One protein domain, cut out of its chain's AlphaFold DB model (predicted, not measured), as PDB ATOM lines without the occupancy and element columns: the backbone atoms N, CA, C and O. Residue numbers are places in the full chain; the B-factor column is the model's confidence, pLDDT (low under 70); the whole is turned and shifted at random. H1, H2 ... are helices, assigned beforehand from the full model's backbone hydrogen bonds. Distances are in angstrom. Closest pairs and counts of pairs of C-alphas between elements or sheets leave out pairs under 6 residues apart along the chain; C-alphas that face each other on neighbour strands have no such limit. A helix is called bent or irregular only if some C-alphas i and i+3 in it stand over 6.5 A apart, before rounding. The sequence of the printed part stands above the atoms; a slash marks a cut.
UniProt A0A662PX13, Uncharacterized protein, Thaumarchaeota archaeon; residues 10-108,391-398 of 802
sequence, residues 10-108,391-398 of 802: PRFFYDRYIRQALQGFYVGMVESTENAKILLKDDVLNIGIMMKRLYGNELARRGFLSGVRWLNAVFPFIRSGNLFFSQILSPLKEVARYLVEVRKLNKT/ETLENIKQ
ATOM      1  N   PRO A  10     349.644 186.003 256.540       90.25
ATOM      2  CA  PRO A  10     348.635 185.069 257.004       90.25
ATOM      3  C   PRO A  10     348.839 183.669 256.422       90.25
ATOM      4  O   PRO A  10     349.183 183.490 255.256       90.25
ATOM      5  N   ARG A  11     348.518 182.655 257.221       90.94
ATOM      6  CA  ARG A  11     348.522 181.250 256.807       90.94
ATOM      7  C   ARG A  11     347.483 180.936 255.734       90.94
ATOM      8  O   ARG A  11     347.599 179.886 255.119       90.94
ATOM      9  N   PHE A  12     346.505 181.814 255.479       92.50
ATOM     10  CA  PHE A  12     345.547 181.646 254.374       92.50
ATOM     11  C   PHE A  12     346.240 181.474 253.017       92.50
ATOM     12  O   PHE A  12     345.701 180.814 252.135       92.50
ATOM     13  N   PHE A  13     347.449 182.020 252.883       91.56
ATOM     14  CA  PHE A  13     348.281 181.928 251.691       91.56
ATOM     15  C   PHE A  13     349.241 180.728 251.704       91.56
ATOM     16  O   PHE A  13     350.094 180.613 250.839       91.56
ATOM     17  N   TYR A  14     349.173 179.845 252.702       89.19
ATOM     18  CA  TYR A  14     350.027 178.656 252.746       89.19
ATOM     19  C   TYR A  14     349.353 177.503 252.004       89.19
ATOM     20  O   TYR A  14     348.130 177.367 252.064       89.19
ATOM     21  N   ASP A  15     350.170 176.623 251.412       89.81
ATOM     22  CA  ASP A  15     349.758 175.414 250.674       89.81
ATOM     23  C   ASP A  15     348.504 174.746 251.252       89.81
ATOM     24  O   ASP A  15     347.502 174.565 250.568       89.81
ATOM     25  N   ARG A  16     348.534 174.429 252.553       88.62
ATOM     26  CA  ARG A  16     347.445 173.720 253.231       88.62
ATOM     27  C   ARG A  16     346.098 174.433 253.091       88.62
ATOM     28  O   ARG A  16     345.094 173.759 252.887       88.62
ATOM     29  N   TYR A  17     346.064 175.753 253.265       91.25
ATOM     30  CA  TYR A  17     344.821 176.525 253.217       91.25
ATOM     31  C   TYR A  17     344.320 176.668 251.780       91.25
ATOM     32  O   TYR A  17     343.127 176.498 251.542       91.25
ATOM     33  N   ILE A  18     345.228 176.878 250.827       92.38
ATOM     34  CA  ILE A  18     344.895 176.969 249.401       92.38
ATOM     35  C   ILE A  18     344.344 175.628 248.902       92.38
ATOM     36  O   ILE A  18     343.263 175.590 248.324       92.38
ATOM     37  N   ARG A  19     344.995 174.499 249.217       91.31
ATOM     38  CA  ARG A  19     344.472 173.163 248.875       91.31
ATOM     39  C   ARG A  19     343.110 172.889 249.482       91.31
ATOM     40  O   ARG A  19     342.257 172.311 248.818       91.31
ATOM     41  N   GLN A  20     342.895 173.284 250.737       91.00
ATOM     42  CA  GLN A  20     341.587 173.154 251.380       91.00
ATOM     43  C   GLN A  20     340.521 173.999 250.674       91.00
ATOM     44  O   GLN A  20     339.395 173.530 250.525       91.00
ATOM     45  N   ALA A  21     340.867 175.200 250.208       93.25
ATOM     46  CA  ALA A  21     339.964 176.058 249.450       93.25
ATOM     47  C   ALA A  21     339.635 175.472 248.069       93.25
ATOM     48  O   ALA A  21     338.458 175.309 247.759       93.25
ATOM     49  N   LEU A  22     340.643 175.069 247.285       92.88
ATOM     50  CA  LEU A  22     340.458 174.436 245.970       92.88
ATOM     51  C   LEU A  22     339.662 173.127 246.076       92.88
ATOM     52  O   LEU A  22     338.739 172.897 245.299       92.88
ATOM     53  N   GLN A  23     339.944 172.302 247.092       90.56
ATOM     54  CA  GLN A  23     339.128 171.131 247.425       90.56
ATOM     55  C   GLN A  23     337.681 171.515 247.744       90.56
ATOM     56  O   GLN A  23     336.761 170.808 247.343       90.56
ATOM     57  N   GLY A  24     337.488 172.581 248.521       92.19
ATOM     58  CA  GLY A  24     336.172 173.067 248.912       92.19
ATOM     59  C   GLY A  24     335.345 173.492 247.703       92.19
ATOM     60  O   GLY A  24     334.208 173.049 247.564       92.19
ATOM     61  N   PHE A  25     335.940 174.266 246.792       92.94
ATOM     62  CA  PHE A  25     335.312 174.650 245.527       92.94
ATOM     63  C   PHE A  25     335.013 173.446 244.640       92.94
ATOM     64  O   PHE A  25     333.890 173.322 244.162       92.94
ATOM     65  N   TYR A  26     335.972 172.529 244.491       92.75
ATOM     66  CA  TYR A  26     335.789 171.275 243.762       92.75
ATOM     67  C   TYR A  26     334.552 170.515 244.249       92.75
ATOM     68  O   TYR A  26     333.608 170.326 243.491       92.75
ATOM     69  N   VAL A  27     334.521 170.146 245.533       90.56
ATOM     70  CA  VAL A  27     333.406 169.382 246.114       90.56
ATOM     71  C   VAL A  27     332.111 170.187 246.048       90.56
ATOM     72  O   VAL A  27     331.070 169.665 245.678       90.56
ATOM     73  N   GLY A  28     332.171 171.470 246.397       92.00
ATOM     74  CA  GLY A  28     330.994 172.318 246.516       92.00
ATOM     75  C   GLY A  28     330.265 172.569 245.199       92.00
ATOM     76  O   GLY A  28     329.035 172.610 245.199       92.00
ATOM     77  N   MET A  29     331.006 172.736 244.099       92.69
ATOM     78  CA  MET A  29     330.443 173.010 242.773       92.69
ATOM     79  C   MET A  29     330.079 171.718 242.028       92.69
ATOM     80  O   MET A  29     329.007 171.634 241.421       92.69
ATOM     81  N   VAL A  30     330.924 170.683 242.110       90.44
ATOM     82  CA  VAL A  30     330.656 169.384 241.467       90.44
ATOM     83  C   VAL A  30     329.461 168.685 242.097       90.44
ATOM     84  O   VAL A  30     328.646 168.131 241.381       90.44
ATOM     85  N   GLU A  31     329.249 168.779 243.402       88.62
ATOM     86  CA  GLU A  31     328.063 168.169 244.017       88.62
ATOM     87  C   GLU A  31     326.797 169.030 243.864       88.62
ATOM     88  O   GLU A  31     325.691 168.579 244.153       88.62
ATOM     89  N   SER A  32     326.921 170.294 243.435       91.12
ATOM     90  CA  SER A  32     325.771 171.194 243.296       91.12
ATOM     91  C   SER A  32     325.989 172.295 242.257       91.12
ATOM     92  O   SER A  32     326.721 173.261 242.483       91.12
ATOM     93  N   THR A  33     325.270 172.208 241.134       90.88
ATOM     94  CA  THR A  33     325.258 173.250 240.087       90.88
ATOM     95  C   THR A  33     324.777 174.591 240.610       90.88
ATOM     96  O   THR A  33     325.265 175.628 240.173       90.88
ATOM     97  N   GLU A  34     323.854 174.586 241.570       91.56
ATOM     98  CA  GLU A  34     323.342 175.814 242.172       91.56
ATOM     99  C   GLU A  34     324.436 176.566 242.936       91.56
ATOM    100  O   GLU A  34     324.525 177.786 242.822       91.56
ATOM    101  N   ASN A  35     325.353 175.863 243.613       92.38
ATOM    102  CA  ASN A  35     326.518 176.508 244.228       92.38
ATOM    103  C   ASN A  35     327.454 177.137 243.179       92.38
ATOM    104  O   ASN A  35     327.968 178.232 243.398       92.38
ATOM    105  N   ALA A  36     327.637 176.499 242.015       92.56
ATOM    106  CA  ALA A  36     328.383 177.106 240.909       92.56
ATOM    107  C   ALA A  36     327.682 178.379 240.394       92.56
ATOM    108  O   ALA A  36     328.319 179.421 240.270       92.56
ATOM    109  N   LYS A  37     326.356 178.342 240.196       91.94
ATOM    110  CA  LYS A  37     325.558 179.522 239.809       91.94
ATOM    111  C   LYS A  37     325.611 180.641 240.853       91.94
ATOM    112  O   LYS A  37     325.598 181.811 240.481       91.94
ATOM    113  N   ILE A  38     325.684 180.309 242.143       90.12
ATOM    114  CA  ILE A  38     325.890 181.293 243.216       90.12
ATOM    115  C   ILE A  38     327.242 181.982 243.062       90.12
ATOM    116  O   ILE A  38     327.296 183.201 243.179       90.12
ATOM    117  N   LEU A  39     328.314 181.243 242.749       90.31
ATOM    118  CA  LEU A  39     329.645 181.834 242.575       90.31
ATOM    119  C   LEU A  39     329.691 182.888 241.462       90.31
ATOM    120  O   LEU A  39     330.488 183.819 241.534       90.31
ATOM    121  N   LEU A  40     328.828 182.760 240.450       89.50
ATOM    122  CA  LEU A  40     328.723 183.728 239.359       89.50
ATOM    123  C   LEU A  40     328.152 185.080 239.815       89.50
ATOM    124  O   LEU A  40     328.458 186.100 239.192       89.50
ATOM    125  N   LYS A  41     327.391 185.108 240.914       80.44
ATOM    126  CA  LYS A  41     326.828 186.322 241.522       80.44
ATOM    127  C   LYS A  41     327.884 187.066 242.357       80.44
ATOM    128  O   LYS A  41     328.897 186.497 242.761       80.44
ATOM    129  N   ASP A  42     327.673 188.358 242.602       61.16
ATOM    130  CA  ASP A  42     328.668 189.227 243.260       61.16
ATOM    131  C   ASP A  42     328.621 189.210 244.803       61.16
ATOM    132  O   ASP A  42     329.503 189.765 245.456       61.16
ATOM    133  N   ASP A  43     327.648 188.531 245.420       69.88
ATOM    134  CA  ASP A  43     327.413 188.541 246.875       69.88
ATOM    135  C   ASP A  43     328.261 187.532 247.682       69.88
ATOM    136  O   ASP A  43     328.119 187.421 248.903       69.88
ATOM    137  N   VAL A  44     329.204 186.835 247.041       78.25
ATOM    138  CA  VAL A  44     330.030 185.785 247.675       78.25
ATOM    139  C   VAL A  44     331.013 186.286 248.745       78.25
ATOM    140  O   VAL A  44     331.541 185.495 249.529       78.25
ATOM    141  N   LEU A  45     331.241 187.600 248.833       81.19
ATOM    142  CA  LEU A  45     332.074 188.231 249.871       81.19
ATOM    143  C   LEU A  45     331.311 188.554 251.168       81.19
ATOM    144  O   LEU A  45     331.811 189.293 252.014       81.19
ATOM    145  N   ASN A  46     330.111 187.995 251.347       78.94
ATOM    146  CA  ASN A  46     329.391 188.031 252.615       78.94
ATOM    147  C   ASN A  46     329.145 186.610 253.140       78.94
ATOM    148  O   ASN A  46     328.151 185.958 252.816       78.94
ATOM    149  N   ILE A  47     330.053 186.129 253.993       75.31
ATOM    150  CA  ILE A  47     329.984 184.764 254.531       75.31
ATOM    151  C   ILE A  47     328.699 184.483 255.330       75.31
ATOM    152  O   ILE A  47     328.167 183.377 255.244       75.31
ATOM    153  N   GLY A  48     328.165 185.474 256.053       69.88
ATOM    154  CA  GLY A  48     326.936 185.330 256.841       69.88
ATOM    155  C   GLY A  48     325.703 185.086 255.966       69.88
ATOM    156  O   GLY A  48     324.869 184.240 256.294       69.88
ATOM    157  N   ILE A  49     325.628 185.761 254.813       72.06
ATOM    158  CA  ILE A  49     324.608 185.504 253.787       72.06
ATOM    159  C   ILE A  49     324.831 184.129 253.153       72.06
ATOM    160  O   ILE A  49     323.890 183.340 253.037       72.06
ATOM    161  N   MET A  50     326.076 183.817 252.783       80.44
ATOM    162  CA  MET A  50     326.403 182.568 252.096       80.44
ATOM    163  C   MET A  50     326.010 181.346 252.917       80.44
ATOM    164  O   MET A  50     325.373 180.457 252.370       80.44
ATOM    165  N   MET A  51     326.252 181.324 254.232       74.88
ATOM    166  CA  MET A  51     325.865 180.202 255.103       74.88
ATOM    167  C   MET A  51     324.379 179.803 255.008       74.88
ATOM    168  O   MET A  51     324.053 178.631 255.210       74.88
ATOM    169  N   LYS A  52     323.486 180.745 254.676       78.62
ATOM    170  CA  LYS A  52     322.040 180.505 254.534       78.62
ATOM    171  C   LYS A  52     321.610 180.149 253.105       78.62
ATOM    172  O   LYS A  52     320.500 179.665 252.926       78.62
ATOM    173  N   ARG A  53     322.464 180.375 252.101       82.69
ATOM    174  CA  ARG A  53     322.130 180.269 250.668       82.69
ATOM    175  C   ARG A  53     322.815 179.103 249.940       82.69
ATOM    176  O   ARG A  53     322.785 179.078 248.720       82.69
ATOM    177  N   LEU A  54     323.441 178.154 250.647       87.50
ATOM    178  CA  LEU A  54     324.139 177.019 250.010       87.50
ATOM    179  C   LEU A  54     323.221 175.820 249.767       87.50
ATOM    180  O   LEU A  54     322.459 175.436 250.658       87.50
ATOM    181  N   TYR A  55     323.400 175.170 248.619       87.62
ATOM    182  CA  TYR A  55     322.617 174.028 248.146       87.62
ATOM    183  C   TYR A  55     323.435 172.725 248.120       87.62
ATOM    184  O   TYR A  55     324.661 172.728 248.268       87.62
ATOM    185  N   GLY A  56     322.740 171.600 247.922       88.94
ATOM    186  CA  GLY A  56     323.316 170.251 247.884       88.94
ATOM    187  C   GLY A  56     323.343 169.552 249.247       88.94
ATOM    188  O   GLY A  56     322.836 170.070 250.247       88.94
ATOM    189  N   ASN A  57     323.938 168.357 249.280       89.44
ATOM    190  CA  ASN A  57     324.129 167.586 250.510       89.44
ATOM    191  C   ASN A  57     325.065 168.316 251.503       89.44
ATOM    192  O   ASN A  57     325.704 169.325 251.186       89.44
ATOM    193  N   GLU A  58     325.149 167.824 252.742       88.94
ATOM    194  CA  GLU A  58     325.946 168.459 253.802       88.94
ATOM    195  C   GLU A  58     327.422 168.647 253.406       88.94
ATOM    196  O   GLU A  58     328.037 169.670 253.722       88.94
ATOM    197  N   LEU A  59     327.975 167.681 252.673       88.44
ATOM    198  CA  LEU A  59     329.338 167.699 252.159       88.44
ATOM    199  C   LEU A  59     329.545 168.815 251.119       88.44
ATOM    200  O   LEU A  59     330.505 169.575 251.246       88.44
ATOM    201  N   ALA A  60     328.629 168.965 250.159       90.38
ATOM    202  CA  ALA A  60     328.629 170.025 249.153       90.38
ATOM    203  C   ALA A  60     328.558 171.409 249.808       90.38
ATOM    204  O   ALA A  60     329.397 172.275 249.551       90.38
ATOM    205  N   ARG A  61     327.606 171.592 250.733       90.75
ATOM    206  CA  ARG A  61     327.407 172.855 251.460       90.75
ATOM    207  C   ARG A  61     328.642 173.228 252.276       90.75
ATOM    208  O   ARG A  61     329.125 174.356 252.191       90.75
ATOM    209  N   ARG A  62     329.201 172.285 253.042       88.69
ATOM    210  CA  ARG A  62     330.420 172.523 253.838       88.69
ATOM    211  C   ARG A  62     331.656 172.743 252.968       88.69
ATOM    212  O   ARG A  62     332.486 173.583 253.314       88.69
ATOM    213  N   GLY A  63     331.779 172.007 251.864       90.56
ATOM    214  CA  GLY A  63     332.859 172.159 250.891       90.56
ATOM    215  C   GLY A  63     332.860 173.560 250.288       90.56
ATOM    216  O   GLY A  63     333.850 174.281 250.416       90.56
ATOM    217  N   PHE A  64     331.720 173.984 249.738       92.38
ATOM    218  CA  PHE A  64     331.581 175.309 249.141       92.38
ATOM    219  C   PHE A  64     331.820 176.425 250.165       92.38
ATOM    220  O   PHE A  64     332.595 177.348 249.903       92.38
ATOM    221  N   LEU A  65     331.252 176.299 251.375       90.75
ATOM    222  CA  LEU A  65     331.492 177.248 252.466       90.75
ATOM    223  C   LEU A  65     332.984 177.376 252.793       90.75
ATOM    224  O   LEU A  65     333.455 178.480 253.043       90.75
ATOM    225  N   SER A  66     333.744 176.276 252.770       91.25
ATOM    226  CA  SER A  66     335.192 176.306 253.010       91.25
ATOM    227  C   SER A  66     335.945 177.132 251.960       91.25
ATOM    228  O   SER A  66     336.871 177.862 252.317       91.25
ATOM    229  N   GLY A  67     335.558 177.039 250.683       92.88
ATOM    230  CA  GLY A  67     336.136 177.850 249.607       92.88
ATOM    231  C   GLY A  67     335.789 179.334 249.757       92.88
ATOM    232  O   GLY A  67     336.672 180.191 249.780       92.88
ATOM    233  N   VAL A  68     334.506 179.641 249.966       92.62
ATOM    234  CA  VAL A  68     334.010 181.012 250.192       92.62
ATOM    235  C   VAL A  68     334.660 181.653 251.419       92.62
ATOM    236  O   VAL A  68     335.076 182.814 251.379       92.62
ATOM    237  N   ARG A  69     334.813 180.891 252.507       92.00
ATOM    238  CA  ARG A  69     335.512 181.328 253.718       92.00
ATOM    239  C   ARG A  69     336.947 181.748 253.420       92.00
ATOM    240  O   ARG A  69     337.415 182.749 253.954       92.00
ATOM    241  N   TRP A  70     337.652 181.004 252.571       94.62
ATOM    242  CA  TRP A  70     339.003 181.366 252.161       94.62
ATOM    243  C   TRP A  70     339.033 182.664 251.342       94.62
ATOM    244  O   TRP A  70     339.854 183.523 251.655       94.62
ATOM    245  N   LEU A  71     338.100 182.873 250.401       93.88
ATOM    246  CA  LEU A  71     337.985 184.136 249.647       93.88
ATOM    247  C   LEU A  71     337.813 185.347 250.570       93.88
ATOM    248  O   LEU A  71     338.556 186.323 250.468       93.88
ATOM    249  N   ASN A  72     336.882 185.245 251.521       91.69
ATOM    250  CA  ASN A  72     336.622 186.288 252.513       91.69
ATOM    251  C   ASN A  72     337.844 186.544 253.417       91.69
ATOM    252  O   ASN A  72     338.040 187.660 253.897       91.69
ATOM    253  N   ALA A  73     338.685 185.529 253.634       93.19
ATOM    254  CA  ALA A  73     339.884 185.626 254.457       93.19
ATOM    255  C   ALA A  73     341.112 186.191 253.752       93.19
ATOM    256  O   ALA A  73     341.916 186.844 254.415       93.19
ATOM    257  N   VAL A  74     341.269 185.978 252.445       94.12
ATOM    258  CA  VAL A  74     342.386 186.560 251.684       94.12
ATOM    259  C   VAL A  74     342.090 187.984 251.219       94.12
ATOM    260  O   VAL A  74     343.010 188.798 251.197       94.12
ATOM    261  N   PHE A  75     340.824 188.312 250.929       93.69
ATOM    262  CA  PHE A  75     340.401 189.627 250.425       93.69
ATOM    263  C   PHE A  75     340.972 190.829 251.206       93.69
ATOM    264  O   PHE A  75     341.503 191.736 250.569       93.69
ATOM    265  N   PRO A  76     340.962 190.857 252.557       93.12
ATOM    266  CA  PRO A  76     341.465 191.999 253.322       93.12
ATOM    267  C   PRO A  76     342.974 192.241 253.189       93.12
ATOM    268  O   PRO A  76     343.434 193.309 253.573       93.12
ATOM    269  N   PHE A  77     343.739 191.252 252.719       93.56
ATOM    270  CA  PHE A  77     345.205 191.290 252.653       93.56
ATOM    271  C   PHE A  77     345.742 191.580 251.249       93.56
ATOM    272  O   PHE A  77     346.958 191.649 251.060       93.56
ATOM    273  N   ILE A  78     344.856 191.710 250.263       92.75
ATOM    274  CA  ILE A  78     345.221 191.921 248.865       92.75
ATOM    275  C   ILE A  78     345.247 193.417 248.570       92.75
ATOM    276  O   ILE A  78     344.372 194.160 249.006       92.75
ATOM    277  N   ARG A  79     346.256 193.844 247.805       90.88
ATOM    278  CA  ARG A  79     346.582 195.251 247.521       90.88
ATOM    279  C   ARG A  79     345.436 196.062 246.926       90.88
ATOM    280  O   ARG A  79     345.362 197.263 247.155       90.88
ATOM    281  N   SER A  80     344.556 195.440 246.148       90.31
ATOM    282  CA  SER A  80     343.365 196.110 245.629       90.31
ATOM    283  C   SER A  80     342.246 195.122 245.322       90.31
ATOM    284  O   SER A  80     342.491 193.952 245.020       90.31
ATOM    285  N   GLY A  81     341.003 195.616 245.331       89.50
ATOM    286  CA  GLY A  81     339.849 194.844 244.870       89.50
ATOM    287  C   GLY A  81     340.050 194.340 243.439       89.50
ATOM    288  O   GLY A  81     339.865 193.157 243.183       89.50
ATOM    289  N   ASN A  82     340.535 195.191 242.529       89.06
ATOM    290  CA  ASN A  82     340.800 194.814 241.134       89.06
ATOM    291  C   ASN A  82     341.773 193.634 241.006       89.06
ATOM    292  O   ASN A  82     341.541 192.741 240.188       89.06
ATOM    293  N   LEU A  83     342.833 193.594 241.823       90.12
ATOM    294  CA  LEU A  83     343.752 192.453 241.861       90.12
ATOM    295  C   LEU A  83     343.063 191.202 242.407       90.12
ATOM    296  O   LEU A  83     343.208 190.134 241.826       90.12
ATOM    297  N   PHE A  84     342.262 191.315 243.469       92.00
ATOM    298  CA  PHE A  84     341.492 190.177 243.977       92.00
ATOM    299  C   PHE A  84     340.527 189.606 242.926       92.00
ATOM    300  O   PHE A  84     340.491 188.393 242.713       92.00
ATOM    301  N   PHE A  85     339.765 190.468 242.249       90.88
ATOM    302  CA  PHE A  85     338.814 190.043 241.226       90.88
ATOM    303  C   PHE A  85     339.538 189.409 240.037       90.88
ATOM    304  O   PHE A  85     339.242 188.271 239.693       90.88
ATOM    305  N   SER A  86     340.535 190.083 239.462       88.50
ATOM    306  CA  SER A  86     341.246 189.573 238.279       88.50
ATOM    307  C   SER A  86     342.096 188.330 238.545       88.50
ATOM    308  O   SER A  86     342.217 187.490 237.661       88.50
ATOM    309  N   GLN A  87     342.677 188.183 239.740       88.50
ATOM    310  CA  GLN A  87     343.640 187.109 240.016       88.50
ATOM    311  C   GLN A  87     343.056 185.914 240.774       88.50
ATOM    312  O   GLN A  87     343.720 184.881 240.861       88.50
ATOM    313  N   ILE A  88     341.861 186.041 241.359       91.69
ATOM    314  CA  ILE A  88     341.277 184.991 242.204       91.69
ATOM    315  C   ILE A  88     339.809 184.759 241.859       91.69
ATOM    316  O   ILE A  88     339.451 183.664 241.430       91.69
ATOM    317  N   LEU A  89     338.947 185.761 242.058       92.69
ATOM    318  CA  LEU A  89     337.503 185.530 241.995       92.69
ATOM    319  C   LEU A  89     337.000 185.329 240.560       92.69
ATOM    320  O   LEU A  89     336.280 184.368 240.319       92.69
ATOM    321  N   SER A  90     337.384 186.176 239.605       92.69
ATOM    322  CA  SER A  90     336.970 186.019 238.204       92.69
ATOM    323  C   SER A  90     337.484 184.712 237.589       92.69
ATOM    324  O   SER A  90     336.662 184.002 237.018       92.69
ATOM    325  N   PRO A  91     338.754 184.297 237.790       93.38
ATOM    326  CA  PRO A  91     339.194 182.964 237.384       93.38
ATOM    327  C   PRO A  91     338.342 181.823 237.957       93.38
ATOM    328  O   PRO A  91     337.974 180.903 237.236       93.38
ATOM    329  N   LEU A  92     337.960 181.893 239.238       94.19
ATOM    330  CA  LEU A  92     337.053 180.907 239.840       94.19
ATOM    331  C   LEU A  92     335.634 180.967 239.251       94.19
ATOM    332  O   LEU A  92     334.984 179.928 239.127       94.19
ATOM    333  N   LYS A  93     335.149 182.157 238.867       94.69
ATOM    334  CA  LYS A  93     333.875 182.306 238.149       94.69
ATOM    335  C   LYS A  93     333.926 181.623 236.781       94.69
ATOM    336  O   LYS A  93     332.942 180.981 236.431       94.69
ATOM    337  N   GLU A  94     335.046 181.675 236.055       95.56
ATOM    338  CA  GLU A  94     335.193 180.928 234.793       95.56
ATOM    339  C   GLU A  94     335.038 179.417 235.003       95.56
ATOM    340  O   GLU A  94     334.301 178.765 234.269       95.56
ATOM    341  N   VAL A  95     335.621 178.861 236.073       94.88
ATOM    342  CA  VAL A  95     335.436 177.438 236.426       94.88
ATOM    343  C   VAL A  95     333.965 177.112 236.699       94.88
ATOM    344  O   VAL A  95     333.467 176.059 236.298       94.88
ATOM    345  N   ALA A  96     333.248 178.009 237.382       95.25
ATOM    346  CA  ALA A  96     331.822 177.835 237.621       95.25
ATOM    347  C   ALA A  96     331.000 177.898 236.324       95.25
ATOM    348  O   ALA A  96     330.079 177.095 236.172       95.25
ATOM    349  N   ARG A  97     331.336 178.795 235.382       96.12
ATOM    350  CA  ARG A  97     330.687 178.850 234.058       96.12
ATOM    351  C   ARG A  97     330.931 177.571 233.279       96.12
ATOM    352  O   ARG A  97     329.960 176.950 232.866       96.12
ATOM    353  N   TYR A  98     332.184 177.130 233.193       95.44
ATOM    354  CA  TYR A  98     332.554 175.858 232.574       95.44
ATOM    355  C   TYR A  98     331.686 174.705 233.086       95.44
ATOM    356  O   TYR A  98     331.082 173.978 232.301       95.44
ATOM    357  N   LEU A  99     331.552 174.568 234.408       93.94
ATOM    358  CA  LEU A  99     330.758 173.493 234.997       93.94
ATOM    359  C   LEU A  99     329.264 173.604 234.649       93.94
ATOM    360  O   LEU A  99     328.603 172.589 234.432       93.94
ATOM    361  N   VAL A 100     328.716 174.823 234.628       94.31
ATOM    362  CA  VAL A 100     327.319 175.067 234.242       94.31
ATOM    363  C   VAL A 100     327.095 174.720 232.770       94.31
ATOM    364  O   VAL A 100     326.088 174.082 232.470       94.31
ATOM    365  N   GLU A 101     328.019 175.078 231.878       93.25
ATOM    366  CA  GLU A 101     327.915 174.779 230.445       93.25
ATOM    367  C   GLU A 101     328.091 173.287 230.149       93.25
ATOM    368  O   GLU A 101     327.251 172.700 229.472       93.25
ATOM    369  N   VAL A 102     329.092 172.623 230.740       91.44
ATOM    370  CA  VAL A 102     329.296 171.172 230.567       91.44
ATOM    371  C   VAL A 102     328.074 170.368 231.008       91.44
ATOM    372  O   VAL A 102     327.761 169.337 230.424       91.44
ATOM    373  N   ARG A 103     327.328 170.850 232.006       90.56
ATOM    374  CA  ARG A 103     326.093 170.209 232.478       90.56
ATOM    375  C   ARG A 103     324.894 170.355 231.547       90.56
ATOM    376  O   ARG A 103     323.914 169.646 231.751       90.56
ATOM    377  N   LYS A 104     324.954 171.252 230.563       90.12
ATOM    378  CA  LYS A 104     323.929 171.377 229.517       90.12
ATOM    379  C   LYS A 104     324.198 170.450 228.331       90.12
ATOM    380  O   LYS A 104     323.317 170.272 227.499       90.12
ATOM    381  N   LEU A 105     325.402 169.879 228.238       88.31
ATOM    382  CA  LEU A 105     325.780 168.970 227.160       88.31
ATOM    383  C   LEU A 105     325.101 167.602 227.317       88.31
ATOM    384  O   LEU A 105     324.856 167.135 228.429       88.31
ATOM    385  N   ASN A 106     324.895 166.909 226.192       81.38
ATOM    386  CA  ASN A 106     324.337 165.549 226.166       81.38
ATOM    387  C   ASN A 106     325.208 164.527 226.921       81.38
ATOM    388  O   ASN A 106     324.694 163.562 227.484       81.38
ATOM    389  N   LYS A 107     326.531 164.730 226.932       83.62
ATOM    390  CA  LYS A 107     327.491 163.982 227.753       83.62
ATOM    391  C   LYS A 107     328.231 164.962 228.654       83.62
ATOM    392  O   LYS A 107     328.765 165.952 228.170       83.62
ATOM    393  N   THR A 108     328.281 164.661 229.950       85.94
ATOM    394  CA  THR A 108     328.916 165.506 230.981       85.94
ATOM    395  C   THR A 108     330.285 164.994 231.433       85.94
ATOM    396  O   THR A 108     330.950 165.634 232.252       85.94
ATOM    397  N   GLU A 391     339.056 176.606 226.243       90.81
ATOM    398  CA  GLU A 391     338.515 177.970 226.190       90.81
ATOM    399  C   GLU A 391     338.492 178.617 227.583       90.81
ATOM    400  O   GLU A 391     338.888 179.769 227.760       90.81
ATOM    401  N   THR A 392     338.106 177.857 228.611       93.38
ATOM    402  CA  THR A 392     338.091 178.344 229.996       93.38
ATOM    403  C   THR A 392     339.489 178.721 230.488       93.38
ATOM    404  O   THR A 392     339.648 179.755 231.140       93.38
ATOM    405  N   LEU A 393     340.514 177.914 230.189       90.25
ATOM    406  CA  LEU A 393     341.897 178.240 230.554       90.25
ATOM    407  C   LEU A 393     342.394 179.501 229.840       90.25
ATOM    408  O   LEU A 393     343.049 180.336 230.470       90.25
ATOM    409  N   GLU A 394     342.047 179.672 228.564       87.94
ATOM    410  CA  GLU A 394     342.434 180.857 227.802       87.94
ATOM    411  C   GLU A 394     341.713 182.109 228.322       87.94
ATOM    412  O   GLU A 394     342.357 183.125 228.586       87.94
ATOM    413  N   ASN A 395     340.416 182.017 228.629       91.56
ATOM    414  CA  ASN A 395     339.656 183.094 229.269       91.56
ATOM    415  C   ASN A 395     340.275 183.514 230.612       91.56
ATOM    416  O   ASN A 395     340.451 184.707 230.872       91.56
ATOM    417  N   ILE A 396     340.683 182.555 231.452       91.50
ATOM    418  CA  ILE A 396     341.401 182.840 232.705       91.50
ATOM    419  C   ILE A 396     342.706 183.596 232.428       91.50
ATOM    420  O   ILE A 396     342.998 184.596 233.093       91.50
ATOM    421  N   LYS A 397     343.486 183.148 231.438       87.12
ATOM    422  CA  LYS A 397     344.749 183.787 231.052       87.12
ATOM    423  C   LYS A 397     344.523 185.227 230.583       87.12
ATOM    424  O   LYS A 397     345.191 186.136 231.082       87.12
ATOM    425  N   GLN A 398     343.535 185.456 229.720       86.81
ATOM    426  CA  GLN A 398     343.172 186.783 229.216       86.81
ATOM    427  C   GLN A 398     342.701 187.721 230.333       86.81
ATOM    428  O   GLN A 398     343.130 188.873 230.392       86.81
TER     429      GLN A 398
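What this domain is: This is residues 10 to 108 and 391 to 398 of the 802 residues of an uncharacterized protein of Thaumarchaeota archaeon (UniProt A0A662PX13). Two long helices, H1 and H5, cross closely to make one side of the body, and a third, H6, folds back from the end of H5 as the other arm of a wide helical hairpin. The short H2 packs on the second half of H6, the small H3 and H4 pack on H5, and H7 covers the side of H6 that looks away from H5. The printed part has 107 residues, with seven named helices in the order H1 to H7 and no named strand; the class is all helix. It is compact, with a radius of gyration of the C-alphas of 13.5 A and spans of 43 by 34 by 25 A.

How they stand to each other: H1, residues 15 to 30, and H5, residues 58 to 77, touch closest at the C-alphas of Gly 24 and Gly 63, 4.0 A apart, at a steep tilt of 46 degrees, opposite ways. H2, residues 33 to 40, touches H1 only at the corner by their link, closest at the C-alphas of Met 29 and Ala 36, 4.9 A. H3, residues 42 to 45, touches H5 at Leu 45 and Asn 72, whose C-alphas are the closest at 5.6 A. H4, residues 47 to 50, touches H5 closest at the C-alphas of Ile 47 and Arg 69, 6.6 A. H6, residues 81 to 102, has a kink of 36 degrees near residue 90. H5 and H6 are a helical hairpin at a shallow tilt of 23 degrees, opposite ways, and only just touch, with 3 pairs of C-alphas within 8 A; the closest are those of Phe 75 and Phe 84, 6.6 A. H2 touches residues 92 to 100 of H6, closest at the C-alphas of Ala 36 and Ala 96, 4.8 A. H7, residues 391 to 398, touches H6 at a shallow tilt of 10 degrees, opposite ways, closest at the C-alphas of Pro 91 and Ile 396, 5.2 A. H7 is apart from H1 and H5. Every O i to N i+4 pair is within hydrogen-bond range in H1, H2 and H7, against 14 of 16 in H5 and 16 of 18 in H6; H3 and H4 are too short for such a pair.

Where its parts are: H1 begins at C-alpha 15, (349.758, 175.414, 250.674), and is 22.0 A long. H2 measures 11.1 A, H3 7.5 A and H4 4.9 A. H5 is 29.9 A long and H6 29.6 A, from C-alpha 81 at (339.849, 194.844, 244.870). H7, 10.4 A long, ends at C-alpha 398, (343.172, 186.783, 229.216). H3 is irregular, with C-alphas 42 and 45 7.5 A apart; H5 and H6 only just are, with 6.7 A from C-alpha 73 to 76 and 7.0 A from C-alpha 87 to 90.

The domain as a whole: The two C-alphas farthest apart, those of Pro 10 and Asn 106, are 43.8 A apart. Residues 109 to 390 are not printed, and C-alphas 108 and 391 are 16.4 A apart across this cut. Of the links that are printed whole, H4 to H5 is short and the others are tight. The mean pLDDT of the printed part is 89.3; residues 42 to 43 and residue 48 are under 70.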